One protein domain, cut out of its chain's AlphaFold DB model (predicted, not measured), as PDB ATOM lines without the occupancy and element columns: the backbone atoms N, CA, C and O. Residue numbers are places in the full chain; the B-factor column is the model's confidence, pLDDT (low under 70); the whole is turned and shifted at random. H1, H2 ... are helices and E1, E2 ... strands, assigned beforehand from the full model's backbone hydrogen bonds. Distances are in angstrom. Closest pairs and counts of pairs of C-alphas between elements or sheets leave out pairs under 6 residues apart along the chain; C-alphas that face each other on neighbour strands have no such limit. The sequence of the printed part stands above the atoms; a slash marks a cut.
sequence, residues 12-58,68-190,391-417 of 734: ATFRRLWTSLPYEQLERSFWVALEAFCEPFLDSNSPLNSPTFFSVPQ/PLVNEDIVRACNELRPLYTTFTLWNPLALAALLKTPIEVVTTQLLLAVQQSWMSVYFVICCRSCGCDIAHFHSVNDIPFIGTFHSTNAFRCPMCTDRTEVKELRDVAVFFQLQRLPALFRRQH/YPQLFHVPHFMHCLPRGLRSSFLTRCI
ATOM      1  N   ALA A  12     -26.479 -52.642 -34.745       86.25
ATOM      2  CA  ALA A  12     -27.361 -53.793 -34.932       86.25
ATOM      3  C   ALA A  12     -28.480 -53.844 -33.879       86.25
ATOM      4  O   ALA A  12     -29.646 -54.079 -34.211       86.25
ATOM      5  N   THR A  13     -28.151 -53.575 -32.616       85.75
ATOM      6  CA  THR A  13     -29.117 -53.521 -31.517       85.75
ATOM      7  C   THR A  13     -30.073 -52.355 -31.688       85.75
ATOM      8  O   THR A  13     -31.278 -52.562 -31.550       85.75
ATOM      9  N   PHE A  14     -29.578 -51.162 -32.038       87.12
ATOM     10  CA  PHE A  14     -30.428 -50.002 -32.302       87.12
ATOM     11  C   PHE A  14     -31.423 -50.284 -33.434       87.12
ATOM     12  O   PHE A  14     -32.624 -50.062 -33.270       87.12
ATOM     13  N   ARG A  15     -30.952 -50.889 -34.533       89.50
ATOM     14  CA  ARG A  15     -31.807 -51.303 -35.652       89.50
ATOM     15  C   ARG A  15     -32.876 -52.307 -35.236       89.50
ATOM     16  O   ARG A  15     -34.049 -52.157 -35.575       89.50
ATOM     17  N   ARG A  16     -32.504 -53.320 -34.453       89.38
ATOM     18  CA  ARG A  16     -33.455 -54.303 -33.918       89.38
ATOM     19  C   ARG A  16     -34.527 -53.658 -33.029       89.38
ATOM     20  O   ARG A  16     -35.673 -54.089 -33.070       89.38
ATOM     21  N   LEU A  17     -34.173 -52.648 -32.231       88.25
ATOM     22  CA  LEU A  17     -35.127 -51.964 -31.351       88.25
ATOM     23  C   LEU A  17     -36.211 -51.244 -32.150       88.25
ATOM     24  O   LEU A  17     -37.393 -51.505 -31.930       88.25
ATOM     25  N   TRP A  18     -35.839 -50.394 -33.109       88.56
ATOM     26  CA  TRP A  18     -36.850 -49.634 -33.845       88.56
ATOM     27  C   TRP A  18     -37.633 -50.497 -34.846       88.56
ATOM     28  O   TRP A  18     -38.825 -50.277 -35.032       88.56
ATOM     29  N   THR A  19     -37.025 -51.540 -35.424       89.19
ATOM     30  CA  THR A  19     -37.747 -52.515 -36.277       89.19
ATOM     31  C   THR A  19     -38.737 -53.392 -35.506       89.19
ATOM     32  O   THR A  19     -39.622 -53.980 -36.120       89.19
ATOM     33  N   SER A  20     -38.619 -53.473 -34.174       86.62
ATOM     34  CA  SER A  20     -39.565 -54.199 -33.314       86.62
ATOM     35  C   SER A  20     -40.817 -53.398 -32.939       86.62
ATOM     36  O   SER A  20     -41.724 -53.938 -32.304       86.62
ATOM     37  N   LEU A  21     -40.876 -52.113 -33.307       86.19
ATOM     38  CA  LEU A  21     -42.057 -51.280 -33.100       86.19
ATOM     39  C   LEU A  21     -43.229 -51.750 -33.991       86.19
ATOM     40  O   LEU A  21     -42.992 -52.305 -35.066       86.19
ATOM     41  N   PRO A  22     -44.491 -51.519 -33.580       83.19
ATOM     42  CA  PRO A  22     -45.661 -51.912 -34.365       83.19
ATOM     43  C   PRO A  22     -45.625 -51.316 -35.778       83.19
ATOM     44  O   PRO A  22     -45.611 -50.096 -35.933       83.19
ATOM     45  N   TYR A  23     -45.642 -52.177 -36.803       80.06
ATOM     46  CA  TYR A  23     -45.467 -51.782 -38.207       80.06
ATOM     47  C   TYR A  23     -46.473 -50.715 -38.667       80.06
ATOM     48  O   TYR A  23     -46.105 -49.790 -39.380       80.06
ATOM     49  N   GLU A  24     -47.722 -50.802 -38.204       79.19
ATOM     50  CA  GLU A  24     -48.808 -49.880 -38.573       79.19
ATOM     51  C   GLU A  24     -48.631 -48.455 -38.023       79.19
ATOM     52  O   GLU A  24     -49.259 -47.523 -38.514       79.19
ATOM     53  N   GLN A  25     -47.792 -48.277 -36.999       78.75
ATOM     54  CA  GLN A  25     -47.561 -46.992 -36.328       78.75
ATOM     55  C   GLN A  25     -46.123 -46.490 -36.528       78.75
ATOM     56  O   GLN A  25     -45.746 -45.451 -35.987       78.75
ATOM     57  N   LEU A  26     -45.306 -47.237 -37.278       87.38
ATOM     58  CA  LEU A  26     -43.882 -46.999 -37.463       87.38
ATOM     59  C   LEU A  26     -43.621 -46.058 -38.643       87.38
ATOM     60  O   LEU A  26     -43.838 -46.418 -39.798       87.38
ATOM     61  N   GLU A  27     -43.011 -44.908 -38.371       90.94
ATOM     62  CA  GLU A  27     -42.489 -44.026 -39.419       90.94
ATOM     63  C   GLU A  27     -41.044 -44.399 -39.753       90.94
ATOM     64  O   GLU A  27     -40.082 -43.948 -39.126       90.94
ATOM     65  N   ARG A  28     -40.875 -45.279 -40.745       89.81
ATOM     66  CA  ARG A  28     -39.568 -45.859 -41.100       89.81
ATOM     67  C   ARG A  28     -38.542 -44.807 -41.533       89.81
ATOM     68  O   ARG A  28     -37.362 -44.958 -41.226       89.81
ATOM     69  N   SER A  29     -38.976 -43.761 -42.231       91.44
ATOM     70  CA  SER A  29     -38.112 -42.662 -42.683       91.44
ATOM     71  C   SER A  29     -37.431 -41.957 -41.505       91.44
ATOM     72  O   SER A  29     -36.219 -41.743 -41.545       91.44
ATOM     73  N   PHE A  30     -38.179 -41.692 -40.428       93.25
ATOM     74  CA  PHE A  30     -37.663 -41.100 -39.195       93.25
ATOM     75  C   PHE A  30     -36.583 -41.980 -38.554       93.25
ATOM     76  O   PHE A  30     -35.492 -41.496 -38.265       93.25
ATOM     77  N   TRP A  31     -36.846 -43.278 -38.369       92.06
ATOM     78  CA  TRP A  31     -35.894 -44.169 -37.695       92.06
ATOM     79  C   TRP A  31     -34.638 -44.454 -38.513       92.06
ATOM     80  O   TRP A  31     -33.558 -44.557 -37.939       92.06
ATOM     81  N   VAL A  32     -34.751 -44.529 -39.843       92.25
ATOM     82  CA  VAL A  32     -33.585 -44.647 -40.731       92.25
ATOM     83  C   VAL A  32     -32.728 -43.380 -40.666       92.25
ATOM     84  O   VAL A  32     -31.508 -43.481 -40.549       92.25
ATOM     85  N   ALA A  33     -33.349 -42.195 -40.688       91.25
ATOM     86  CA  ALA A  33     -32.634 -40.928 -40.554       91.25
ATOM     87  C   ALA A  33     -31.970 -40.792 -39.174       91.25
ATOM     88  O   ALA A  33     -30.816 -40.373 -39.076       91.25
ATOM     89  N   LEU A  34     -32.669 -41.203 -38.113       89.88
ATOM     90  CA  LEU A  34     -32.128 -41.227 -36.761       89.88
ATOM     91  C   LEU A  34     -30.959 -42.214 -36.647       89.88
ATOM     92  O   LEU A  34     -29.926 -41.850 -36.103       89.88
ATOM     93  N   GLU A  35     -31.066 -43.428 -37.191       89.44
ATOM     94  CA  GLU A  35     -29.967 -44.406 -37.196       89.44
ATOM     95  C   GLU A  35     -28.722 -43.865 -37.910       89.44
ATOM     96  O   GLU A  35     -27.623 -43.992 -37.374       89.44
ATOM     97  N   ALA A  36     -28.891 -43.226 -39.072       88.19
ATOM     98  CA  ALA A  36     -27.792 -42.594 -39.803       88.19
ATOM     99  C   ALA A  36     -27.140 -41.465 -38.989       88.19
ATOM    100  O   ALA A  36     -25.918 -41.379 -38.911       88.19
ATOM    101  N   PHE A  37     -27.943 -40.641 -38.310       86.19
ATOM    102  CA  PHE A  37     -27.431 -39.622 -37.391       86.19
ATOM    103  C   PHE A  37     -26.632 -40.226 -36.221       86.19
ATOM    104  O   PHE A  37     -25.659 -39.634 -35.758       86.19
ATOM    105  N   CYS A  38     -27.019 -41.413 -35.749       83.25
ATOM    106  CA  CYS A  38     -26.373 -42.095 -34.627       83.25
ATOM    107  C   CYS A  38     -25.132 -42.907 -35.033       83.25
ATOM    108  O   CYS A  38     -24.389 -43.359 -34.165       83.25
ATOM    109  N   GLU A  39     -24.887 -43.126 -36.322       85.00
ATOM    110  CA  GLU A  39     -23.847 -44.037 -36.809       85.00
ATOM    111  C   GLU A  39     -22.429 -43.763 -36.258       85.00
ATOM    112  O   GLU A  39     -21.823 -44.716 -35.763       85.00
ATOM    113  N   PRO A  40     -21.922 -42.510 -36.202       83.19
ATOM    114  CA  PRO A  40     -20.569 -42.216 -35.694       83.19
ATOM    115  C   PRO A  40     -20.339 -42.596 -34.222       83.19
ATOM    116  O   PRO A  40     -19.204 -42.662 -33.744       83.19
ATOM    117  N   PHE A  41     -21.428 -42.808 -33.487       78.94
ATOM    118  CA  PHE A  41     -21.466 -43.112 -32.060       78.94
ATOM    119  C   PHE A  41     -21.662 -44.595 -31.767       78.94
ATOM    120  O   PHE A  41     -21.272 -45.076 -30.703       78.94
ATOM    121  N   LEU A  42     -22.310 -45.296 -32.695       77.56
ATOM    122  CA  LEU A  42     -22.640 -46.711 -32.585       77.56
ATOM    123  C   LEU A  42     -21.545 -47.612 -33.177       77.56
ATOM    124  O   LEU A  42     -21.609 -48.828 -32.993       77.56
ATOM    125  N   ASP A  43     -20.563 -47.032 -33.873       81.31
ATOM    126  CA  ASP A  43     -19.376 -47.730 -34.367       81.31
ATOM    127  C   ASP A  43     -18.362 -47.982 -33.236       81.31
ATOM    128  O   ASP A  43     -17.958 -47.077 -32.498       81.31
ATOM    129  N   SER A  44     -17.902 -49.229 -33.122       76.31
ATOM    130  CA  SER A  44     -16.830 -49.624 -32.206       76.31
ATOM    131  C   SER A  44     -15.506 -48.918 -32.505       76.31
ATOM    132  O   SER A  44     -14.714 -48.724 -31.589       76.31
ATOM    133  N   ASN A  45     -15.283 -48.499 -33.754       82.31
ATOM    134  CA  ASN A  45     -14.068 -47.805 -34.187       82.31
ATOM    135  C   ASN A  45     -14.135 -46.278 -34.014       82.31
ATOM    136  O   ASN A  45     -13.235 -45.569 -34.462       82.31
ATOM    137  N   SER A  46     -15.192 -45.758 -33.383       85.06
ATOM    138  CA  SER A  46     -15.331 -44.327 -33.111       85.06
ATOM    139  C   SER A  46     -14.115 -43.783 -32.339       85.06
ATOM    140  O   SER A  46     -13.678 -44.422 -31.375       85.06
ATOM    141  N   PRO A  47     -13.592 -42.583 -32.669       87.31
ATOM    142  CA  PRO A  47     -12.467 -41.981 -31.941       87.31
ATOM    143  C   PRO A  47     -12.779 -41.753 -30.451       87.31
ATOM    144  O   PRO A  47     -11.872 -41.762 -29.620       87.31
ATOM    145  N   LEU A  48     -14.065 -41.649 -30.088       85.31
ATOM    146  CA  LEU A  48     -14.535 -41.546 -28.700       85.31
ATOM    147  C   LEU A  48     -14.272 -42.818 -27.869       85.31
ATOM    148  O   LEU A  48     -14.241 -42.747 -26.641       85.31
ATOM    149  N   ASN A  49     -14.072 -43.966 -28.526       82.88
ATOM    150  CA  ASN A  49     -13.743 -45.256 -27.909       82.88
ATOM    151  C   ASN A  49     -12.236 -45.566 -27.932       82.88
ATOM    152  O   ASN A  49     -11.836 -46.682 -27.603       82.88
ATOM    153  N   SER A  50     -11.392 -44.603 -28.320       85.38
ATOM    154  CA  SER A  50      -9.949 -44.825 -28.421       85.38
ATOM    155  C   SER A  50      -9.336 -45.271 -27.083       85.38
ATOM    156  O   SER A  50      -9.581 -44.627 -26.056       85.38
ATOM    157  N   PRO A  51      -8.446 -46.285 -27.078       81.94
ATOM    158  CA  PRO A  51      -7.748 -46.729 -25.871       81.94
ATOM    159  C   PRO A  51      -6.855 -45.640 -25.253       81.94
ATOM    160  O   PRO A  51      -6.522 -45.733 -24.076       81.94
ATOM    161  N   THR A  52      -6.505 -44.578 -25.993       84.06
ATOM    162  CA  THR A  52      -5.689 -43.456 -25.486       84.06
ATOM    163  C   THR A  52      -6.327 -42.708 -24.320       84.06
ATOM    164  O   THR A  52      -5.619 -42.048 -23.568       84.06
ATOM    165  N   PHE A  53      -7.652 -42.785 -24.168       82.25
ATOM    166  CA  PHE A  53      -8.355 -42.144 -23.059       82.25
ATOM    167  C   PHE A  53      -8.492 -43.043 -21.824       82.25
ATOM    168  O   PHE A  53      -8.738 -42.540 -20.729       82.25
ATOM    169  N   PHE A  54      -8.365 -44.363 -21.987       77.06
ATOM    170  CA  PHE A  54      -8.697 -45.353 -20.967       77.06
ATOM    171  C   PHE A  54      -7.434 -46.012 -20.419       77.06
ATOM    172  O   PHE A  54      -6.977 -47.024 -20.944       77.06
ATOM    173  N   SER A  55      -6.885 -45.474 -19.329       68.19
ATOM    174  CA  SER A  55      -5.707 -46.077 -18.689       68.19
ATOM    175  C   SER A  55      -5.830 -46.312 -17.181       68.19
ATOM    176  O   SER A  55      -4.849 -46.697 -16.553       68.19
ATOM    177  N   VAL A  56      -7.001 -46.107 -16.566       58.50
ATOM    178  CA  VAL A  56      -7.169 -46.270 -15.109       58.50
ATOM    179  C   VAL A  56      -7.590 -47.706 -14.759       58.50
ATOM    180  O   VAL A  56      -8.707 -48.101 -15.099       58.50
ATOM    181  N   PRO A  57      -6.773 -48.498 -14.034       51.34
ATOM    182  CA  PRO A  57      -7.252 -49.718 -13.389       51.34
ATOM    183  C   PRO A  57      -8.142 -49.370 -12.183       51.34
ATOM    184  O   PRO A  57      -7.864 -48.434 -11.433       51.34
ATOM    185  N   GLN A  58      -9.205 -50.151 -11.962       47.91
ATOM    186  CA  GLN A  58     -10.232 -49.936 -10.923       47.91
ATOM    187  C   GLN A  58      -9.707 -49.975  -9.467       47.91
ATOM    188  O   GLN A  58     -10.473 -49.771  -8.525       47.91
ATOM    189  N   PRO A  68      -0.718 -42.667 -20.973       76.38
ATOM    190  CA  PRO A  68      -0.504 -42.369 -22.377       76.38
ATOM    191  C   PRO A  68      -0.860 -40.904 -22.646       76.38
ATOM    192  O   PRO A  68      -1.894 -40.397 -22.195       76.38
ATOM    193  N   LEU A  69       0.024 -40.220 -23.373       83.69
ATOM    194  CA  LEU A  69      -0.290 -38.914 -23.937       83.69
ATOM    195  C   LEU A  69      -1.378 -39.101 -24.994       83.69
ATOM    196  O   LEU A  69      -1.269 -39.979 -25.854       83.69
ATOM    197  N   VAL A  70      -2.430 -38.292 -24.920       87.25
ATOM    198  CA  VAL A  70      -3.498 -38.333 -25.921       87.25
ATOM    199  C   VAL A  70      -2.937 -37.864 -27.262       87.25
ATOM    200  O   VAL A  70      -2.281 -36.829 -27.343       87.25
ATOM    201  N   ASN A  71      -3.200 -38.638 -28.313       89.31
ATOM    202  CA  ASN A  71      -2.794 -38.292 -29.669       89.31
ATOM    203  C   ASN A  71      -3.626 -37.103 -30.192       89.31
ATOM    204  O   ASN A  71      -4.858 -37.141 -30.145       89.31
ATOM    205  N   GLU A  72      -2.957 -36.081 -30.729       88.62
ATOM    206  CA  GLU A  72      -3.575 -34.876 -31.298       88.62
ATOM    207  C   GLU A  72      -4.584 -35.182 -32.415       88.62
ATOM    208  O   GLU A  72      -5.630 -34.533 -32.487       88.62
ATOM    209  N   ASP A  73      -4.336 -36.198 -33.247       91.06
ATOM    210  CA  ASP A  73      -5.266 -36.581 -34.320       91.06
ATOM    211  C   ASP A  73      -6.592 -37.113 -33.757       91.06
ATOM    212  O   ASP A  73      -7.665 -36.859 -34.307       91.06
ATOM    213  N   ILE A  74      -6.536 -37.796 -32.610       89.69
ATOM    214  CA  ILE A  74      -7.722 -38.307 -31.915       89.69
ATOM    215  C   ILE A  74      -8.484 -37.151 -31.267       89.69
ATOM    216  O   ILE A  74      -9.711 -37.109 -31.345       89.69
ATOM    217  N   VAL A  75      -7.777 -36.181 -30.676       90.00
ATOM    218  CA  VAL A  75      -8.395 -34.955 -30.143       90.00
ATOM    219  C   VAL A  75      -9.125 -34.199 -31.254       90.00
ATOM    220  O   VAL A  75     -10.286 -33.828 -31.073       90.00
ATOM    221  N   ARG A  76      -8.490 -34.031 -32.421       91.31
ATOM    222  CA  ARG A  76      -9.098 -33.381 -33.591       91.31
ATOM    223  C   ARG A  76     -10.367 -34.108 -34.039       91.31
ATOM    224  O   ARG A  76     -11.416 -33.474 -34.128       91.31
ATOM    225  N   ALA A  77     -10.301 -35.429 -34.215       90.50
ATOM    226  CA  ALA A  77     -11.452 -36.240 -34.613       90.50
ATOM    227  C   ALA A  77     -12.607 -36.179 -33.590       90.50
ATOM    228  O   ALA A  77     -13.774 -36.058 -33.958       90.50
ATOM    229  N   CYS A  78     -12.305 -36.204 -32.287       90.31
ATOM    230  CA  CYS A  78     -13.315 -36.032 -31.239       90.31
ATOM    231  C   CYS A  78     -13.959 -34.638 -31.280       90.31
ATOM    232  O   CYS A  78     -15.174 -34.517 -31.110       90.31
ATOM    233  N   ASN A  79     -13.169 -33.588 -31.513       89.19
ATOM    234  CA  ASN A  79     -13.664 -32.214 -31.578       89.19
ATOM    235  C   ASN A  79     -14.593 -31.983 -32.778       89.19
ATOM    236  O   ASN A  79     -15.597 -31.288 -32.628       89.19
ATOM    237  N   GLU A  80     -14.343 -32.627 -33.919       89.88
ATOM    238  CA  GLU A  80     -15.263 -32.624 -35.068       89.88
ATOM    239  C   GLU A  80     -16.625 -33.257 -34.727       89.88
ATOM    240  O   GLU A  80     -17.672 -32.782 -35.168       89.88
ATOM    241  N   LEU A  81     -16.638 -34.282 -33.866       87.75
ATOM    242  CA  LEU A  81     -17.864 -34.947 -33.409       87.75
ATOM    243  C   LEU A  81     -18.575 -34.220 -32.256       87.75
ATOM    244  O   LEU A  81     -19.697 -34.590 -31.897       87.75
ATOM    245  N   ARG A  82     -17.972 -33.185 -31.660       86.06
ATOM    246  CA  ARG A  82     -18.515 -32.490 -30.480       86.06
ATOM    247  C   ARG A  82     -19.943 -31.950 -30.663       86.06
ATOM    248  O   ARG A  82     -20.744 -32.145 -29.734       86.06
ATOM    249  N   PRO A  83     -20.307 -31.283 -31.782       80.88
ATOM    250  CA  PRO A  83     -21.668 -30.780 -31.974       80.88
ATOM    251  C   PRO A  83     -22.690 -31.919 -31.941       80.88
ATOM    252  O   PRO A  83     -23.664 -31.862 -31.193       80.88
ATOM    253  N   LEU A  84     -22.396 -33.002 -32.664       79.56
ATOM    254  CA  LEU A  84     -23.231 -34.200 -32.727       79.56
ATOM    255  C   LEU A  84     -23.354 -34.872 -31.346       79.56
ATOM    256  O   LEU A  84     -24.453 -35.217 -30.912       79.56
ATOM    257  N   TYR A  85     -22.239 -34.996 -30.617       81.12
ATOM    258  CA  TYR A  85     -22.195 -35.612 -29.288       81.12
ATOM    259  C   TYR A  85     -23.038 -34.832 -28.268       81.12
ATOM    260  O   TYR A  85     -23.737 -35.410 -27.432       81.12
ATOM    261  N   THR A  86     -23.025 -33.501 -28.364       76.81
ATOM    262  CA  THR A  86     -23.833 -32.630 -27.502       76.81
ATOM    263  C   THR A  86     -25.330 -32.822 -27.748       76.81
ATOM    264  O   THR A  86     -26.100 -32.850 -26.792       76.81
ATOM    265  N   THR A  87     -25.735 -33.059 -28.995       74.88
ATOM    266  CA  THR A  87     -27.134 -33.315 -29.370       74.88
ATOM    267  C   THR A  87     -27.610 -34.732 -29.024       74.88
ATOM    268  O   THR A  87     -28.782 -34.924 -28.712       74.88
ATOM    269  N   PHE A  88     -26.729 -35.736 -29.053       73.88
ATOM    270  CA  PHE A  88     -27.118 -37.151 -28.969       73.88
ATOM    271  C   PHE A  88     -27.503 -37.641 -27.559       73.88
ATOM    272  O   PHE A  88     -28.220 -38.627 -27.415       73.88
ATOM    273  N   THR A  89     -27.043 -36.975 -26.503       74.56
ATOM    274  CA  THR A  89     -27.105 -37.526 -25.136       74.56
ATOM    275  C   THR A  89     -28.477 -37.360 -24.455       74.56
ATOM    276  O   THR A  89     -28.861 -38.201 -23.634       74.56
ATOM    277  N   LEU A  90     -29.236 -36.322 -24.828       82.94
ATOM    278  CA  LEU A  90     -30.589 -36.028 -24.345       82.94
ATOM    279  C   LEU A  90     -31.355 -35.241 -25.422       82.94
ATOM    280  O   LEU A  90     -30.969 -34.131 -25.785       82.94
ATOM    281  N   TRP A  91     -32.427 -35.814 -25.967       86.69
ATOM    282  CA  TRP A  91     -33.067 -35.311 -27.183       86.69
ATOM    283  C   TRP A  91     -34.198 -34.336 -26.883       86.69
ATOM    284  O   TRP A  91     -35.217 -34.717 -26.307       86.69
ATOM    285  N   ASN A  92     -34.030 -33.090 -27.332       86.94
ATOM    286  CA  ASN A  92     -35.129 -32.137 -27.482       86.94
ATOM    287  C   ASN A  92     -35.912 -32.499 -28.759       86.94
ATOM    288  O   ASN A  92     -35.326 -32.416 -29.844       86.94
ATOM    289  N   PRO A  93     -37.209 -32.843 -28.676       89.75
ATOM    290  CA  PRO A  93     -38.022 -33.173 -29.846       89.75
ATOM    291  C   PRO A  93     -38.010 -32.105 -30.942       89.75
ATOM    292  O   PRO A  93     -37.932 -32.453 -32.115       89.75
ATOM    293  N   LEU A  94     -38.012 -30.814 -30.584       88.44
ATOM    294  CA  LEU A  94     -37.975 -29.719 -31.566       88.44
ATOM    295  C   LEU A  94     -36.636 -29.656 -32.306       88.44
ATOM    296  O   LEU A  94     -36.603 -29.503 -33.525       88.44
ATOM    297  N   ALA A  95     -35.527 -29.826 -31.584       84.38
ATOM    298  CA  ALA A  95     -34.204 -29.865 -32.200       84.38
ATOM    299  C   ALA A  95     -34.058 -31.090 -33.113       84.38
ATOM    300  O   ALA A  95     -33.498 -30.986 -34.203       84.38
ATOM    301  N   LEU A  96     -34.600 -32.237 -32.692       87.38
ATOM    302  CA  LEU A  96     -34.572 -33.465 -33.478       87.38
ATOM    303  C   LEU A  96     -35.444 -33.358 -34.737       87.38
ATOM    304  O   LEU A  96     -35.022 -33.788 -35.806       87.38
ATOM    305  N   ALA A  97     -36.618 -32.734 -34.632       89.50
ATOM    306  CA  ALA A  97     -37.498 -32.438 -35.760       89.50
ATOM    307  C   ALA A  97     -36.804 -31.562 -36.812       89.50
ATOM    308  O   ALA A  97     -36.811 -31.901 -37.997       89.50
ATOM    309  N   ALA A  98     -36.141 -30.487 -36.378       87.94
ATOM    310  CA  ALA A  98     -35.380 -29.610 -37.265       87.94
ATOM    311  C   ALA A  98     -34.206 -30.344 -37.935       87.94
ATOM    312  O   ALA A  98     -34.014 -30.238 -39.146       87.94
ATOM    313  N   LEU A  99     -33.455 -31.129 -37.158       86.38
ATOM    314  CA  LEU A  99     -32.295 -31.878 -37.635       86.38
ATOM    315  C   LEU A  99     -32.673 -32.952 -38.666       86.38
ATOM    316  O   LEU A  99     -32.040 -33.056 -39.714       86.38
ATOM    317  N   LEU A 100     -33.711 -33.740 -38.376       89.56
ATOM    318  CA  LEU A 100     -34.171 -34.838 -39.230       89.56
ATOM    319  C   LEU A 100     -35.186 -34.387 -40.290       89.56
ATOM    320  O   LEU A 100     -35.717 -35.227 -41.014       89.56
ATOM    321  N   LYS A 101     -35.491 -33.083 -40.374       90.69
ATOM    322  CA  LYS A 101     -36.501 -32.504 -41.278       90.69
ATOM    323  C   LYS A 101     -37.843 -33.247 -41.213       90.69
ATOM    324  O   LYS A 101     -38.449 -33.553 -42.236       90.69
ATOM    325  N   THR A 102     -38.278 -33.576 -40.000       92.00
ATOM    326  CA  THR A 102     -39.474 -34.385 -39.727       92.00
ATOM    327  C   THR A 102     -40.464 -33.572 -38.882       92.00
ATOM    328  O   THR A 102     -40.013 -32.851 -37.992       92.00
ATOM    329  N   PRO A 103     -41.791 -33.667 -39.103       91.19
ATOM    330  CA  PRO A 103     -42.780 -32.961 -38.282       91.19
ATOM    331  C   PRO A 103     -42.684 -33.319 -36.793       91.19
ATOM    332  O   PRO A 103     -42.422 -34.471 -36.435       91.19
ATOM    333  N   ILE A 104     -42.935 -32.346 -35.915       89.31
ATOM    334  CA  ILE A 104     -42.812 -32.521 -34.459       89.31
ATOM    335  C   ILE A 104     -43.793 -33.563 -33.910       89.31
ATOM    336  O   ILE A 104     -43.464 -34.297 -32.977       89.31
ATOM    337  N   GLU A 105     -44.973 -33.683 -34.514       88.81
ATOM    338  CA  GLU A 105     -45.998 -34.667 -34.170       88.81
ATOM    339  C   GLU A 105     -45.499 -36.087 -34.442       88.81
ATOM    340  O   GLU A 105     -45.674 -36.980 -33.609       88.81
ATOM    341  N   VAL A 106     -44.820 -36.283 -35.579       89.94
ATOM    342  CA  VAL A 106     -44.211 -37.564 -35.955       89.94
ATOM    343  C   VAL A 106     -43.085 -37.900 -34.988       89.94
ATOM    344  O   VAL A 106     -43.099 -38.976 -34.396       89.94
ATOM    345  N   VAL A 107     -42.157 -36.965 -34.751       91.50
ATOM    346  CA  VAL A 107     -41.043 -37.164 -33.811       91.50
ATOM    347  C   VAL A 107     -41.562 -37.537 -32.423       91.50
ATOM    348  O   VAL A 107     -41.156 -38.551 -31.859       91.50
ATOM    349  N   THR A 108     -42.505 -36.764 -31.885       89.44
ATOM    350  CA  THR A 108     -43.071 -36.998 -30.548       89.44
ATOM    351  C   THR A 108     -43.770 -38.355 -30.473       89.44
ATOM    352  O   THR A 108     -43.563 -39.099 -29.516       89.44
ATOM    353  N   THR A 109     -44.550 -38.717 -31.496       88.19
ATOM    354  CA  THR A 109     -45.251 -40.008 -31.552       88.19
ATOM    355  C   THR A 109     -44.269 -41.178 -31.586       88.19
ATOM    356  O   THR A 109     -44.383 -42.085 -30.764       88.19
ATOM    357  N   GLN A 110     -43.266 -41.146 -32.471       91.44
ATOM    358  CA  GLN A 110     -42.280 -42.226 -32.594       91.44
ATOM    359  C   GLN A 110     -41.462 -42.405 -31.307       91.44
ATOM    360  O   GLN A 110     -41.279 -43.531 -30.837       91.44
ATOM    361  N   LEU A 111     -41.029 -41.309 -30.679       91.25
ATOM    362  CA  LEU A 111     -40.315 -41.372 -29.402       91.25
ATOM    363  C   LEU A 111     -41.201 -41.934 -28.278       91.25
ATOM    364  O   LEU A 111     -40.730 -42.732 -27.469       91.25
ATOM    365  N   LEU A 112     -42.494 -41.596 -28.237       88.88
ATOM    366  CA  LEU A 112     -43.421 -42.160 -27.248       88.88
ATOM    367  C   LEU A 112     -43.677 -43.654 -27.444       88.88
ATOM    368  O   LEU A 112     -43.757 -44.376 -26.450       88.88
ATOM    369  N   LEU A 113     -43.740 -44.138 -28.688       88.19
ATOM    370  CA  LEU A 113     -43.814 -45.576 -28.973       88.19
ATOM    371  C   LEU A 113     -42.592 -46.312 -28.403       88.19
ATOM    372  O   LEU A 113     -42.726 -47.363 -27.775       88.19
ATOM    373  N   ALA A 114     -41.400 -45.727 -28.542       88.56
ATOM    374  CA  ALA A 114     -40.181 -46.266 -27.946       88.56
ATOM    375  C   ALA A 114     -40.196 -46.227 -26.404       88.56
ATOM    376  O   ALA A 114     -39.701 -47.154 -25.751       88.56
ATOM    377  N   VAL A 115     -40.807 -45.197 -25.803       89.06
ATOM    378  CA  VAL A 115     -41.018 -45.131 -24.346       89.06
ATOM    379  C   VAL A 115     -41.986 -46.220 -23.874       89.06
ATOM    380  O   VAL A 115     -41.709 -46.874 -22.870       89.06
ATOM    381  N   GLN A 116     -43.085 -46.480 -24.592       84.75
ATOM    382  CA  GLN A 116     -44.010 -47.573 -24.256       84.75
ATOM    383  C   GLN A 116     -43.327 -48.943 -24.290       84.75
ATOM    384  O   GLN A 116     -43.550 -49.776 -23.412       84.75
ATOM    385  N   GLN A 117     -42.433 -49.152 -25.256       85.50
ATOM    386  CA  GLN A 117     -41.631 -50.372 -25.367       85.50
ATOM    387  C   GLN A 117     -40.444 -50.422 -24.384       85.50
ATOM    388  O   GLN A 117     -39.648 -51.359 -24.420       85.50
ATOM    389  N   SER A 118     -40.338 -49.452 -23.466       85.19
ATOM    390  CA  SER A 118     -39.374 -49.435 -22.358       85.19
ATOM    391  C   SER A 118     -37.899 -49.444 -22.779       85.19
ATOM    392  O   SER A 118     -37.055 -49.945 -22.042       85.19
ATOM    393  N   TRP A 119     -37.565 -48.898 -23.949       86.19
ATOM    394  CA  TRP A 119     -36.168 -48.694 -24.366       86.19
ATOM    395  C   TRP A 119     -35.812 -47.218 -24.574       86.19
ATOM    396  O   TRP A 119     -34.651 -46.888 -24.817       86.19
ATOM    397  N   MET A 120     -36.776 -46.318 -24.368       89.56
ATOM    398  CA  MET A 120     -36.554 -44.892 -24.133       89.56
ATOM    399  C   MET A 120     -37.200 -44.441 -22.823       89.56
ATOM    400  O   MET A 120     -38.121 -45.073 -22.305       89.56
ATOM    401  N   SER A 121     -36.712 -43.327 -22.296       89.50
ATOM    402  CA  SER A 121     -37.257 -42.633 -21.136       89.50
ATOM    403  C   SER A 121     -37.594 -41.198 -21.508       89.50
ATOM    404  O   SER A 121     -36.851 -40.556 -22.247       89.50
ATOM    405  N   VAL A 122     -38.703 -40.698 -20.966       90.25
ATOM    406  CA  VAL A 122     -39.045 -39.274 -20.991       90.25
ATOM    407  C   VAL A 122     -38.532 -38.614 -19.712       90.25
ATOM    408  O   VAL A 122     -38.644 -39.192 -18.626       90.25
ATOM    409  N   TYR A 123     -37.967 -37.421 -19.859       90.81
ATOM    410  CA  TYR A 123     -37.468 -36.589 -18.776       90.81
ATOM    411  C   TYR A 123     -38.078 -35.193 -18.851       90.81
ATOM    412  O   TYR A 123     -38.173 -34.593 -19.919       90.81
ATOM    413  N   PHE A 124     -38.440 -34.674 -17.688       89.94
ATOM    414  CA  PHE A 124     -38.846 -33.298 -17.465       89.94
ATOM    415  C   PHE A 124     -37.656 -32.551 -16.876       89.94
ATOM    416  O   PHE A 124     -37.133 -32.925 -15.825       89.94
ATOM    417  N   VAL A 125     -37.182 -31.542 -17.592       88.94
ATOM    418  CA  VAL A 125     -35.878 -30.928 -17.372       88.94
ATOM    419  C   VAL A 125     -36.041 -29.455 -17.060       88.94
ATOM    420  O   VAL A 125     -36.692 -28.713 -17.800       88.94
ATOM    421  N   ILE A 126     -35.401 -29.029 -15.975       88.44
ATOM    422  CA  ILE A 126     -35.276 -27.620 -15.610       88.44
ATOM    423  C   ILE A 126     -33.977 -27.107 -16.215       88.44
ATOM    424  O   ILE A 126     -32.891 -27.568 -15.858       88.44
ATOM    425  N   CYS A 127     -34.096 -26.155 -17.133       86.88
ATOM    426  CA  CYS A 127     -32.961 -25.562 -17.830       86.88
ATOM    427  C   CYS A 127     -32.619 -24.208 -17.206       86.88
ATOM    428  O   CYS A 127     -33.512 -23.426 -16.893       86.88
ATOM    429  N   CYS A 128     -31.336 -23.899 -17.074       84.25
ATOM    430  CA  CYS A 128     -30.885 -22.588 -16.646       84.25
ATOM    431  C   CYS A 128     -31.286 -21.523 -17.668       84.25
ATOM    432  O   CYS A 128     -30.971 -21.654 -18.851       84.25
ATOM    433  N   ARG A 129     -31.924 -20.445 -17.204       79.75
ATOM    434  CA  ARG A 129     -32.366 -19.341 -18.071       79.75
ATOM    435  C   ARG A 129     -31.213 -18.588 -18.734       79.75
ATOM    436  O   ARG A 129     -31.386 -18.116 -19.850       79.75
ATOM    437  N   SER A 130     -30.055 -18.501 -18.080       79.56
ATOM    438  CA  SER A 130     -28.934 -17.695 -18.575       79.56
ATOM    439  C   SER A 130     -27.837 -18.476 -19.283       79.56
ATOM    440  O   SER A 130     -27.142 -17.868 -20.075       79.56
ATOM    441  N   CYS A 131     -27.653 -19.782 -19.058       78.31
ATOM    442  CA  CYS A 131     -26.647 -20.570 -19.800       78.31
ATOM    443  C   CYS A 131     -27.203 -21.817 -20.506       78.31
ATOM    444  O   CYS A 131     -26.449 -22.580 -21.112       78.31
ATOM    445  N   GLY A 132     -28.511 -22.076 -20.391       79.75
ATOM    446  CA  GLY A 132     -29.187 -23.241 -20.971       79.75
ATOM    447  C   GLY A 132     -28.799 -24.594 -20.362       79.75
ATOM    448  O   GLY A 132     -29.230 -25.624 -20.875       79.75
ATOM    449  N   CYS A 133     -28.008 -24.607 -19.284       82.50
ATOM    450  CA  CYS A 133     -27.597 -25.830 -18.603       82.50
ATOM    451  C   CYS A 133     -28.776 -26.602 -18.024       82.50
ATOM    452  O   CYS A 133     -29.618 -26.025 -17.345       82.50
ATOM    453  N   ASP A 134     -28.789 -27.918 -18.208       84.75
ATOM    454  CA  ASP A 134     -29.788 -28.793 -17.600       84.75
ATOM    455  C   ASP A 134     -29.468 -28.959 -16.108       84.75
ATOM    456  O   ASP A 134     -28.488 -29.605 -15.724       84.75
ATOM    457  N   ILE A 135     -30.240 -28.275 -15.261       82.62
ATOM    458  CA  ILE A 135     -29.991 -28.189 -13.818       82.62
ATOM    459  C   ILE A 135     -30.504 -29.444 -13.107       82.62
ATOM    460  O   ILE A 135     -29.853 -29.946 -12.190       82.62
ATOM    461  N   ALA A 136     -31.685 -29.923 -13.505       83.62
ATOM    462  CA  ALA A 136     -32.403 -30.997 -12.832       83.62
ATOM    463  C   ALA A 136     -33.219 -31.827 -13.829       83.62
ATOM    464  O   ALA A 136     -33.843 -31.258 -14.727       83.62
ATOM    465  N   HIS A 137     -33.254 -33.149 -13.636       86.44
ATOM    466  CA  HIS A 137     -34.031 -34.089 -14.447       86.44
ATOM    467  C   HIS A 137     -35.019 -34.852 -13.571       86.44
ATOM    468  O   HIS A 137     -34.638 -35.432 -12.557       86.44
ATOM    469  N   PHE A 138     -36.268 -34.908 -14.011       85.50
ATOM    470  CA  PHE A 138     -37.348 -35.608 -13.331       85.50
ATOM    471  C   PHE A 138     -38.019 -36.585 -14.288       85.50
ATOM    472  O   PHE A 138     -38.106 -36.336 -15.487       85.50
ATOM    473  N   HIS A 139     -38.520 -37.702 -13.770       84.94
ATOM    474  CA  HIS A 139     -39.304 -38.656 -14.564       84.94
ATOM    475  C   HIS A 139     -40.790 -38.284 -14.643       84.94
ATOM    476  O   HIS A 139     -41.531 -38.843 -15.457       84.94
ATOM    477  N   SER A 140     -41.217 -37.345 -13.800       83.19
ATOM    478  CA  SER A 140     -42.587 -36.871 -13.678       83.19
ATOM    479  C   SER A 140     -42.592 -35.396 -13.286       83.19
ATOM    480  O   SER A 140     -41.796 -34.963 -12.455       83.19
ATOM    481  N   VAL A 141     -43.530 -34.630 -13.838       78.06
ATOM    482  CA  VAL A 141     -43.825 -33.254 -13.418       78.06
ATOM    483  C   VAL A 141     -44.277 -33.214 -11.954       78.06
ATOM    484  O   VAL A 141     -44.018 -32.237 -11.259       78.06
ATOM    485  N   ASN A 142     -44.863 -34.303 -11.442       71.75
ATOM    486  CA  ASN A 142     -45.232 -34.433 -10.029       71.75
ATOM    487  C   ASN A 142     -44.044 -34.319  -9.060       71.75
ATOM    488  O   ASN A 142     -44.233 -33.983  -7.892       71.75
ATOM    489  N   ASP A 143     -42.832 -34.605  -9.527       77.69
ATOM    490  CA  ASP A 143     -41.633 -34.561  -8.690       77.69
ATOM    491  C   ASP A 143     -41.032 -33.145  -8.626       77.69
ATOM    492  O   ASP A 143     -40.083 -32.903  -7.877       77.69
ATOM    493  N   ILE A 144     -41.586 -32.200  -9.396       76.31
ATOM    494  CA  ILE A 144     -41.088 -30.832  -9.513       76.31
ATOM    495  C   ILE A 144     -41.783 -29.930  -8.480       76.31
ATOM    496  O   ILE A 144     -43.013 -29.821  -8.474       76.31
ATOM    497  N   PRO A 145     -41.026 -29.232  -7.616       69.56
ATOM    498  CA  PRO A 145     -41.583 -28.269  -6.676       69.56
ATOM    499  C   PRO A 145     -41.932 -26.958  -7.400       69.56
ATOM    500  O   PRO A 145     -41.076 -26.097  -7.577       69.56
ATOM    501  N   PHE A 146     -43.194 -26.791  -7.803       68.94
ATOM    502  CA  PHE A 146     -43.704 -25.525  -8.365       68.94
ATOM    503  C   PHE A 146     -43.931 -24.448  -7.296       68.94
ATOM    504  O   PHE A 146     -43.895 -23.254  -7.586       68.94
ATOM    505  N   ILE A 147     -44.135 -24.869  -6.045       63.94
ATOM    506  CA  ILE A 147     -44.342 -23.995  -4.889       63.94
ATOM    507  C   ILE A 147     -43.276 -24.323  -3.847       63.94
ATOM    508  O   ILE A 147     -43.023 -25.490  -3.539       63.94
ATOM    509  N   GLY A 148     -42.644 -23.284  -3.300       54.59
ATOM    510  CA  GLY A 148     -41.708 -23.440  -2.196       54.59
ATOM    511  C   GLY A 148     -42.420 -23.976  -0.952       54.59
ATOM    512  O   GLY A 148     -43.323 -23.332  -0.425       54.59
ATOM    513  N   THR A 149     -42.001 -25.139  -0.467       52.59
ATOM    514  CA  THR A 149     -42.427 -25.687   0.824       52.59
ATOM    515  C   THR A 149     -41.544 -25.148   1.955       52.59
ATOM    516  O   THR A 149     -40.536 -24.473   1.728       52.59
ATOM    517  N   PHE A 150     -41.885 -25.477   3.203       39.84
ATOM    518  CA  PHE A 150     -41.048 -25.159   4.364       39.84
ATOM    519  C   PHE A 150     -39.619 -25.734   4.247       39.84
ATOM    520  O   PHE A 150     -38.670 -25.125   4.735       39.84
ATOM    521  N   HIS A 151     -39.445 -26.862   3.546       40.75
ATOM    522  CA  HIS A 151     -38.167 -27.577   3.432       40.75
ATOM    523  C   HIS A 151     -37.447 -27.395   2.084       40.75
ATOM    524  O   HIS A 151     -36.270 -27.745   1.970       40.75
ATOM    525  N   SER A 152     -38.113 -26.849   1.063       55.50
ATOM    526  CA  SER A 152     -37.561 -26.721  -0.291       55.50
ATOM    527  C   SER A 152     -38.125 -25.512  -1.027       55.50
ATOM    528  O   SER A 152     -39.334 -25.328  -1.060       55.50
ATOM    529  N   THR A 153     -37.284 -24.712  -1.675       64.44
ATOM    530  CA  THR A 153     -37.756 -23.649  -2.584       64.44
ATOM    531  C   THR A 153     -38.217 -24.224  -3.933       64.44
ATOM    532  O   THR A 153     -38.018 -25.401  -4.214       64.44
ATOM    533  N   ASN A 154     -38.834 -23.408  -4.784       74.00
ATOM    534  CA  ASN A 154     -39.067 -23.709  -6.206       74.00
ATOM    535  C   ASN A 154     -37.936 -23.162  -7.104       74.00
ATOM    536  O   ASN A 154     -38.089 -23.029  -8.319       74.00
ATOM    537  N   ALA A 155     -36.804 -22.805  -6.495       79.88
ATOM    538  CA  ALA A 155     -35.653 -22.214  -7.151       79.88
ATOM    539  C   ALA A 155     -34.495 -23.213  -7.215       79.88
ATOM    540  O   ALA A 155     -34.206 -23.937  -6.259       79.88
ATOM    541  N   PHE A 156     -33.812 -23.224  -8.351       80.19
ATOM    542  CA  PHE A 156     -32.692 -24.101  -8.651       80.19
ATOM    543  C   PHE A 156     -31.472 -23.256  -8.993       80.19
ATOM    544  O   PHE A 156     -31.561 -22.308  -9.774       80.19
ATOM    545  N   ARG A 157     -30.318 -23.601  -8.418       78.56
ATOM    546  CA  ARG A 157     -29.053 -22.918  -8.703       78.56
ATOM    547  C   ARG A 157     -28.309 -23.655  -9.806       78.56
ATOM    548  O   ARG A 157     -28.091 -24.862  -9.708       78.56
ATOM    549  N   CYS A 158     -27.916 -22.942 -10.855       79.38
ATOM    550  CA  CYS A 158     -27.171 -23.547 -11.946       79.38
ATOM    551  C   CYS A 158     -25.752 -23.945 -11.487       79.38
ATOM    552  O   CYS A 158     -25.023 -23.096 -10.976       79.38
ATOM    553  N   PRO A 159     -25.293 -25.189 -11.705       74.19
ATOM    554  CA  PRO A 159     -23.924 -25.583 -11.353       74.19
ATOM    555  C   PRO A 159     -22.861 -24.856 -12.192       74.19
ATOM    556  O   PRO A 159     -21.724 -24.692 -11.736       74.19
ATOM    557  N   MET A 160     -23.250 -24.389 -13.386       77.75
ATOM    558  CA  MET A 160     -22.367 -23.779 -14.378       77.75
ATOM    559  C   MET A 160     -22.224 -22.272 -14.176       77.75
ATOM    560  O   MET A 160     -21.175 -21.826 -13.719       77.75
ATOM    561  N   CYS A 161     -23.274 -21.487 -14.437       76.69
ATOM    562  CA  CYS A 161     -23.226 -20.026 -14.297       76.69
ATOM    563  C   CYS A 161     -23.611 -19.521 -12.897       76.69
ATOM    564  O   CYS A 161     -23.533 -18.325 -12.642       76.69
ATOM    565  N   THR A 162     -24.022 -20.402 -11.972       75.38
ATOM    566  CA  THR A 162     -24.506 -20.072 -10.607       75.38
ATOM    567  C   THR A 162     -25.784 -19.247 -10.519       75.38
ATOM    568  O   THR A 162     -26.250 -18.995  -9.406       75.38
ATOM    569  N   ASP A 163     -26.373 -18.904 -11.664       77.00
ATOM    570  CA  ASP A 163     -27.618 -18.156 -11.743       77.00
ATOM    571  C   ASP A 163     -28.806 -18.958 -11.194       77.00
ATOM    572  O   ASP A 163     -28.812 -20.199 -11.186       77.00
ATOM    573  N   ARG A 164     -29.816 -18.233 -10.721       79.50
ATOM    574  CA  ARG A 164     -31.012 -18.783 -10.086       79.50
ATOM    575  C   ARG A 164     -32.125 -18.934 -11.114       79.50
ATOM    576  O   ARG A 164     -32.548 -17.980 -11.752       79.50
ATOM    577  N   THR A 165     -32.647 -20.148 -11.244       82.12
ATOM    578  CA  THR A 165     -33.815 -20.447 -12.078       82.12
ATOM    579  C   THR A 165     -34.994 -20.827 -11.196       82.12
ATOM    580  O   THR A 165     -34.955 -21.847 -10.512       82.12
ATOM    581  N   GLU A 166     -36.041 -20.004 -11.202       82.75
ATOM    582  CA  GLU A 166     -37.297 -20.283 -10.500       82.75
ATOM    583  C   GLU A 166     -38.286 -20.983 -11.425       82.75
ATOM    584  O   GLU A 166     -38.507 -20.522 -12.544       82.75
ATOM    585  N   VAL A 167     -38.903 -22.056 -10.934       81.25
ATOM    586  CA  VAL A 167     -39.980 -22.768 -11.624       81.25
ATOM    587  C   VAL A 167     -41.308 -22.354 -11.008       81.25
ATOM    588  O   VAL A 167     -41.575 -22.638  -9.840       81.25
ATOM    589  N   LYS A 168     -42.140 -21.663 -11.787       76.69
ATOM    590  CA  LYS A 168     -43.464 -21.197 -11.348       76.69
ATOM    591  C   LYS A 168     -44.585 -21.990 -12.009       76.69
ATOM    592  O   LYS A 168     -45.672 -22.100 -11.457       76.69
ATOM    593  N   GLU A 169     -44.314 -22.572 -13.172       74.56
ATOM    594  CA  GLU A 169     -45.351 -23.095 -14.058       74.56
ATOM    595  C   GLU A 169     -44.817 -24.121 -15.060       74.56
ATOM    596  O   GLU A 169     -43.615 -24.237 -15.292       74.56
ATOM    597  N   LEU A 170     -45.722 -24.860 -15.707       76.38
ATOM    598  CA  LEU A 170     -45.366 -25.935 -16.640       76.38
ATOM    599  C   LEU A 170     -44.553 -25.453 -17.852       76.38
ATOM    600  O   LEU A 170     -43.791 -26.235 -18.418       76.38
ATOM    601  N   ARG A 171     -44.677 -24.176 -18.252       80.44
ATOM    602  CA  ARG A 171     -43.856 -23.595 -19.331       80.44
ATOM    603  C   ARG A 171     -42.393 -23.385 -18.939       80.44
ATOM    604  O   ARG A 171     -41.566 -23.269 -19.830       80.44
ATOM    605  N   ASP A 172     -42.046 -23.424 -17.656       81.44
ATOM    606  CA  ASP A 172     -40.642 -23.418 -17.219       81.44
ATOM    607  C   ASP A 172     -39.981 -24.804 -17.346       81.44
ATOM    608  O   ASP A 172     -38.765 -24.935 -17.202       81.44
ATOM    609  N   VAL A 173     -40.767 -25.851 -17.618       87.44
ATOM    610  CA  VAL A 173     -40.303 -27.239 -17.671       87.44
ATOM    611  C   VAL A 173     -40.246 -27.711 -19.118       87.44
ATOM    612  O   VAL A 173     -41.226 -27.633 -19.861       87.44
ATOM    613  N   ALA A 174     -39.085 -28.213 -19.525       90.12
ATOM    614  CA  ALA A 174     -38.850 -28.737 -20.863       90.12
ATOM    615  C   ALA A 174     -38.908 -30.271 -20.882       90.12
ATOM    616  O   ALA A 174     -38.614 -30.925 -19.885       90.12
ATOM    617  N   VAL A 175     -39.299 -30.853 -22.013       90.56
ATOM    618  CA  VAL A 175     -39.473 -32.296 -22.201       90.56
ATOM    619  C   VAL A 175     -38.370 -32.829 -23.101       90.56
ATOM    620  O   VAL A 175     -38.132 -32.315 -24.194       90.56
ATOM    621  N   PHE A 176     -37.723 -33.890 -22.639       91.06
ATOM    622  CA  PHE A 176     -36.636 -34.557 -23.333       91.06
ATOM    623  C   PHE A 176     -36.845 -36.060 -23.376       91.06
ATOM    624  O   PHE A 176     -37.522 -36.640 -22.527       91.06
ATOM    625  N   PHE A 177     -36.202 -36.697 -24.348       91.00
ATOM    626  CA  PHE A 177     -36.158 -38.145 -24.474       91.00
ATOM    627  C   PHE A 177     -34.722 -38.634 -24.387       91.00
ATOM    628  O   PHE A 177     -33.793 -37.989 -24.865       91.00
ATOM    629  N   GLN A 178     -34.539 -39.794 -23.774       88.25
ATOM    630  CA  GLN A 178     -33.240 -40.433 -23.667       88.25
ATOM    631  C   GLN A 178     -33.367 -41.920 -23.965       88.25
ATOM    632  O   GLN A 178     -34.274 -42.586 -23.466       88.25
ATOM    633  N   LEU A 179     -32.429 -42.454 -24.744       86.19
ATOM    634  CA  LEU A 179     -32.281 -43.896 -24.911       86.19
ATOM    635  C   LEU A 179     -31.944 -44.552 -23.570       86.19
ATOM    636  O   LEU A 179     -31.031 -44.130 -22.857       86.19
ATOM    637  N   GLN A 180     -32.657 -45.619 -23.228       78.38
ATOM    638  CA  GLN A 180     -32.279 -46.428 -22.079       78.38
ATOM    639  C   GLN A 180     -31.001 -47.204 -22.401       78.38
ATOM    640  O   GLN A 180     -30.817 -47.667 -23.519       78.38
ATOM    641  N   ARG A 181     -30.127 -47.384 -21.402       75.69
ATOM    642  CA  ARG A 181     -28.848 -48.114 -21.533       75.69
ATOM    643  C   ARG A 181     -27.861 -47.497 -22.533       75.69
ATOM    644  O   ARG A 181     -27.158 -48.215 -23.242       75.69
ATOM    645  N   LEU A 182     -27.749 -46.170 -22.534       73.12
ATOM    646  CA  LEU A 182     -26.654 -45.489 -23.221       73.12
ATOM    647  C   LEU A 182     -25.282 -46.036 -22.764       73.12
ATOM    648  O   LEU A 182     -25.082 -46.239 -21.551       73.12
ATOM    649  N   PRO A 183     -24.335 -46.245 -23.704       72.69
ATOM    650  CA  PRO A 183     -22.934 -46.483 -23.376       72.69
ATOM    651  C   PRO A 183     -22.407 -45.456 -22.363       72.69
ATOM    652  O   PRO A 183     -22.850 -44.305 -22.349       72.69
ATOM    653  N   ALA A 184     -21.455 -45.857 -21.513       72.69
ATOM    654  CA  ALA A 184     -20.898 -44.984 -20.470       72.69
ATOM    655  C   ALA A 184     -20.355 -43.663 -21.042       72.69
ATOM    656  O   ALA A 184     -20.494 -42.608 -20.420       72.69
ATOM    657  N   LEU A 185     -19.842 -43.713 -22.274       77.88
ATOM    658  CA  LEU A 185     -19.350 -42.552 -23.001       77.88
ATOM    659  C   LEU A 185     -20.413 -41.492 -23.312       77.88
ATOM    660  O   LEU A 185     -20.016 -40.407 -23.673       77.88
ATOM    661  N   PHE A 186     -21.714 -41.772 -23.172       79.19
ATOM    662  CA  PHE A 186     -22.817 -40.820 -23.392       79.19
ATOM    663  C   PHE A 186     -23.536 -40.425 -22.103       79.19
ATOM    664  O   PHE A 186     -24.451 -39.599 -22.117       79.19
ATOM    665  N   ARG A 187     -23.160 -41.029 -20.973       80.75
ATOM    666  CA  ARG A 187     -23.749 -40.682 -19.683       80.75
ATOM    667  C   ARG A 187     -23.220 -39.326 -19.265       80.75
ATOM    668  O   ARG A 187     -22.014 -39.125 -19.192       80.75
ATOM    669  N   ARG A 188     -24.114 -38.401 -18.952       80.81
ATOM    670  CA  ARG A 188     -23.774 -37.046 -18.511       80.81
ATOM    671  C   ARG A 188     -24.658 -36.639 -17.351       80.81
ATOM    672  O   ARG A 188     -25.769 -37.153 -17.216       80.81
ATOM    673  N   GLN A 189     -24.154 -35.748 -16.509       79.06
ATOM    674  CA  GLN A 189     -24.966 -35.122 -15.472       79.06
ATOM    675  C   GLN A 189     -25.650 -33.872 -16.025       79.06
ATOM    676  O   GLN A 189     -26.857 -33.715 -15.868       79.06
ATOM    677  N   HIS A 190     -24.891 -33.051 -16.754       76.75
ATOM    678  CA  HIS A 190     -25.372 -31.852 -17.440       76.75
ATOM    679  C   HIS A 190     -25.142 -32.008 -18.944       76.75
ATOM    680  O   HIS A 190     -24.036 -32.357 -19.370       76.75
ATOM    681  N   TYR A 391     -30.176 -20.675 -27.414       51.34
ATOM    682  CA  TYR A 391     -30.956 -20.762 -28.654       51.34
ATOM    683  C   TYR A 391     -32.399 -21.217 -28.326       51.34
ATOM    684  O   TYR A 391     -32.558 -22.252 -27.665       51.34
ATOM    685  N   PRO A 392     -33.456 -20.483 -28.728       60.38
ATOM    686  CA  PRO A 392     -34.759 -20.611 -28.091       60.38
ATOM    687  C   PRO A 392     -35.712 -21.451 -28.942       60.38
ATOM    688  O   PRO A 392     -36.201 -20.996 -29.969       60.38
ATOM    689  N   GLN A 393     -35.974 -22.680 -28.497       69.69
ATOM    690  CA  GLN A 393     -37.252 -23.394 -28.645       69.69
ATOM    691  C   GLN A 393     -37.123 -24.729 -27.901       69.69
ATOM    692  O   GLN A 393     -36.801 -25.788 -28.448       69.69
ATOM    693  N   LEU A 394     -37.282 -24.651 -26.581       79.69
ATOM    694  CA  LEU A 394     -37.421 -25.842 -25.758       79.69
ATOM    695  C   LEU A 394     -38.830 -26.392 -25.959       79.69
ATOM    696  O   LEU A 394     -39.813 -25.651 -26.002       79.69
ATOM    697  N   PHE A 395     -38.932 -27.709 -26.074       86.38
ATOM    698  CA  PHE A 395     -40.229 -28.352 -26.151       86.38
ATOM    699  C   PHE A 395     -40.825 -28.449 -24.748       86.38
ATOM    700  O   PHE A 395     -40.534 -29.374 -23.996       86.38
ATOM    701  N   HIS A 396     -41.587 -27.434 -24.354       87.00
ATOM    702  CA  HIS A 396     -42.145 -27.350 -23.005       87.00
ATOM    703  C   HIS A 396     -43.336 -28.287 -22.791       87.00
ATOM    704  O   HIS A 396     -44.005 -28.682 -23.747       87.00
ATOM    705  N   VAL A 397     -43.644 -28.583 -21.525       81.25
ATOM    706  CA  VAL A 397     -44.764 -29.464 -21.144       81.25
ATOM    707  C   VAL A 397     -46.092 -29.084 -21.824       81.25
ATOM    708  O   VAL A 397     -46.737 -29.992 -22.348       81.25
ATOM    709  N   PRO A 398     -46.505 -27.800 -21.923       76.88
ATOM    710  CA  PRO A 398     -47.736 -27.446 -22.636       76.88
ATOM    711  C   PRO A 398     -47.719 -27.862 -24.115       76.88
ATOM    712  O   PRO A 398     -48.661 -28.497 -24.585       76.88
ATOM    713  N   HIS A 399     -46.622 -27.590 -24.832       78.25
ATOM    714  CA  HIS A 399     -46.457 -27.995 -26.234       78.25
ATOM    715  C   HIS A 399     -46.502 -29.518 -26.383       78.25
ATOM    716  O   HIS A 399     -47.190 -30.039 -27.259       78.25
ATOM    717  N   PHE A 400     -45.833 -30.235 -25.478       80.75
ATOM    718  CA  PHE A 400     -45.877 -31.690 -25.440       80.75
ATOM    719  C   PHE A 400     -47.304 -32.217 -25.281       80.75
ATOM    720  O   PHE A 400     -47.713 -33.076 -26.060       80.75
ATOM    721  N   MET A 401     -48.087 -31.665 -24.349       73.75
ATOM    722  CA  MET A 401     -49.483 -32.068 -24.142       73.75
ATOM    723  C   MET A 401     -50.365 -31.822 -25.372       73.75
ATOM    724  O   MET A 401     -51.235 -32.645 -25.665       73.75
ATOM    725  N   HIS A 402     -50.127 -30.742 -26.122       74.44
ATOM    726  CA  HIS A 402     -50.831 -30.485 -27.382       74.44
ATOM    727  C   HIS A 402     -50.495 -31.521 -28.463       74.44
ATOM    728  O   HIS A 402     -51.398 -31.988 -29.157       74.44
ATOM    729  N   CYS A 403     -49.229 -31.932 -28.560       75.19
ATOM    730  CA  CYS A 403     -48.764 -32.925 -29.529       75.19
ATOM    731  C   CYS A 403     -49.046 -34.384 -29.116       75.19
ATOM    732  O   CYS A 403     -48.782 -35.290 -29.905       75.19
ATOM    733  N   LEU A 404     -49.575 -34.647 -27.909       70.75
ATOM    734  CA  LEU A 404     -49.871 -36.010 -27.456       70.75
ATOM    735  C   LEU A 404     -50.980 -36.655 -28.310       70.75
ATOM    736  O   LEU A 404     -52.133 -36.185 -28.276       70.75
ATOM    737  N   PRO A 405     -50.701 -37.778 -29.003       68.25
ATOM    738  CA  PRO A 405     -51.712 -38.482 -29.782       68.25
ATOM    739  C   PRO A 405     -52.785 -39.069 -28.858       68.25
ATOM    740  O   PRO A 405     -52.481 -39.608 -27.792       68.25
ATOM    741  N   ARG A 406     -54.060 -38.964 -29.263       62.22
ATOM    742  CA  ARG A 406     -55.237 -39.262 -28.417       62.22
ATOM    743  C   ARG A 406     -55.178 -40.642 -27.741       62.22
ATOM    744  O   ARG A 406     -55.536 -40.739 -26.573       62.22
ATOM    745  N   GLY A 407     -54.669 -41.666 -28.431       58.00
ATOM    746  CA  GLY A 407     -54.548 -43.036 -27.909       58.00
ATOM    747  C   GLY A 407     -53.433 -43.259 -26.876       58.00
ATOM    748  O   GLY A 407     -53.485 -44.240 -26.145       58.00
ATOM    749  N   LEU A 408     -52.449 -42.355 -26.774       56.16
ATOM    750  CA  LEU A 408     -51.324 -42.458 -25.828       56.16
ATOM    751  C   LEU A 408     -51.485 -41.546 -24.605       56.16
ATOM    752  O   LEU A 408     -50.659 -41.574 -23.694       56.16
ATOM    753  N   ARG A 409     -52.543 -40.726 -24.562       58.75
ATOM    754  CA  ARG A 409     -52.730 -39.719 -23.510       58.75
ATOM    755  C   ARG A 409     -52.801 -40.347 -22.122       58.75
ATOM    756  O   ARG A 409     -52.073 -39.901 -21.249       58.75
ATOM    757  N   SER A 410     -53.584 -41.402 -21.910       52.09
ATOM    758  CA  SER A 410     -53.856 -41.940 -20.563       52.09
ATOM    759  C   SER A 410     -52.606 -42.385 -19.786       52.09
ATOM    760  O   SER A 410     -52.517 -42.123 -18.588       52.09
ATOM    761  N   SER A 411     -51.614 -42.999 -20.442       60.53
ATOM    762  CA  SER A 411     -50.402 -43.501 -19.771       60.53
ATOM    763  C   SER A 411     -49.367 -42.419 -19.456       60.53
ATOM    764  O   SER A 411     -48.540 -42.605 -18.563       60.53
ATOM    765  N   PHE A 412     -49.384 -41.305 -20.196       66.00
ATOM    766  CA  PHE A 412     -48.384 -40.238 -20.079       66.00
ATOM    767  C   PHE A 412     -48.929 -38.964 -19.426       66.00
ATOM    768  O   PHE A 412     -48.144 -38.216 -18.843       66.00
ATOM    769  N   LEU A 413     -50.250 -38.743 -19.447       64.31
ATOM    770  CA  LEU A 413     -50.894 -37.577 -18.831       64.31
ATOM    771  C   LEU A 413     -50.567 -37.496 -17.340       64.31
ATOM    772  O   LEU A 413     -50.194 -36.441 -16.845       64.31
ATOM    773  N   THR A 414     -50.617 -38.632 -16.640       65.19
ATOM    774  CA  THR A 414     -50.332 -38.722 -15.199       65.19
ATOM    775  C   THR A 414     -48.923 -38.258 -14.842       65.19
ATOM    776  O   THR A 414     -48.717 -37.744 -13.748       65.19
ATOM    777  N   ARG A 415     -47.960 -38.378 -15.766       68.62
ATOM    778  CA  ARG A 415     -46.585 -37.883 -15.591       68.62
ATOM    779  C   ARG A 415     -46.432 -36.400 -15.920       68.62
ATOM    780  O   ARG A 415     -45.439 -35.811 -15.518       68.62
ATOM    781  N   CYS A 416     -47.371 -35.810 -16.658       65.06
ATOM    782  CA  CYS A 416     -47.356 -34.394 -17.052       65.06
ATOM    783  C   CYS A 416     -48.136 -33.496 -16.086       65.06
ATOM    784  O   CYS A 416     -48.039 -32.274 -16.163       65.06
ATOM    785  N   ILE A 417     -48.921 -34.104 -15.200       65.06
ATOM    786  CA  ILE A 417     -49.696 -33.412 -14.181       65.06
ATOM    787  C   ILE A 417     -48.755 -33.011 -13.032       65.06
ATOM    788  O   ILE A 417     -47.955 -33.844 -12.601       65.06
TER     789      ILE A 417
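Overview. This is residues 12 to 58, 68 to 190 and 391 to 417 of the 734 residues of an uncharacterized protein of Leishmania guyanensis (UniProt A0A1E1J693). A small, strongly twisted sheet of three strands, E2, E1 and E5, forms the core in two layers, with helices H5 and H6 on one face of it. The short strand hairpin of E3 and E4 lies beyond E2, the helical hairpin of H1 and H2 lies to one side of H5, close to it but not clearly touching, and H3 runs from near H2 to one end of the longest axis, with H7 toward the other. The 197 printed residues hold seven named helices and five named strands, in the order H1 H2 H3 H4 H5 E1 E2 E3 E4 E5 H6 H7. The class is mixed, helices and strands, and both sheets, E2 E1 E5 and E3 E4, are antiparallel. The whole is compact, with a radius of gyration of the C-alphas of 18.5 A and spans of 51 by 47 by 33 A.

Along the chain. H1, residues 12 to 19, begins with C-alpha 12 at (-27.361, -53.793, -34.932). H2 is residues 28 to 42, 19.0 A; H3, residues 72 to 88, 23.8 A, has a kink of 51 degrees near residue 81. H4 is residues 93 to 99 and H5 residues 104 to 116, 18.2 A. E1, residues 120 to 127, measures 20.6 A. E2 is residues 134 to 138, E3 155 to 157, E4 164 to 166 and E5 173 to 179, 19.9 A. H6 is residues 397 to 403; H7, residues 406 to 416, ends with C-alpha 416 at (-47.356, -34.394, -17.052).

Arrangement. H1 and H2, a helical hairpin, only just touch, with 3 pairs of C-alphas within 8 A, the closest Trp 18 and Trp 31, 6.8 A. In the sheet, N 123 and O 176 of E1 and E5 are 2.8 A apart, and N 126 and O 136 of E1 and E2 3.0 A, within hydrogen-bond range. N 156 and O 165 of the hairpin E3 and E4 are 2.8 A apart. H5 is over E1 and E5 at a height over the sheet of 9.8 A. H5 touches H6 about perpendicular, 79 degrees, the closest C-alphas being Glu 105 and Cys 403, 5.7 A. Every O i to N i+4 pair is within range in H1, H4, H5 and H6, but 9 of 11 in H2, 11 of 13 in H3 and 2 of 7 in H7, where 3 of 8 O i to N i+3 pairs are.

Size, cuts and confidence. The C-alphas of Pro 68 and Arg 406 are farthest apart, 55.2 A. Residues 59 to 67 and 191 to 390 are not printed; the gaps are 16.8 A and 16.7 A between C-alphas. The link from E2 to E3 is long. pLDDT is under 70 in residues 55 to 58, 145 to 153, 391 to 393 and 405 to 417.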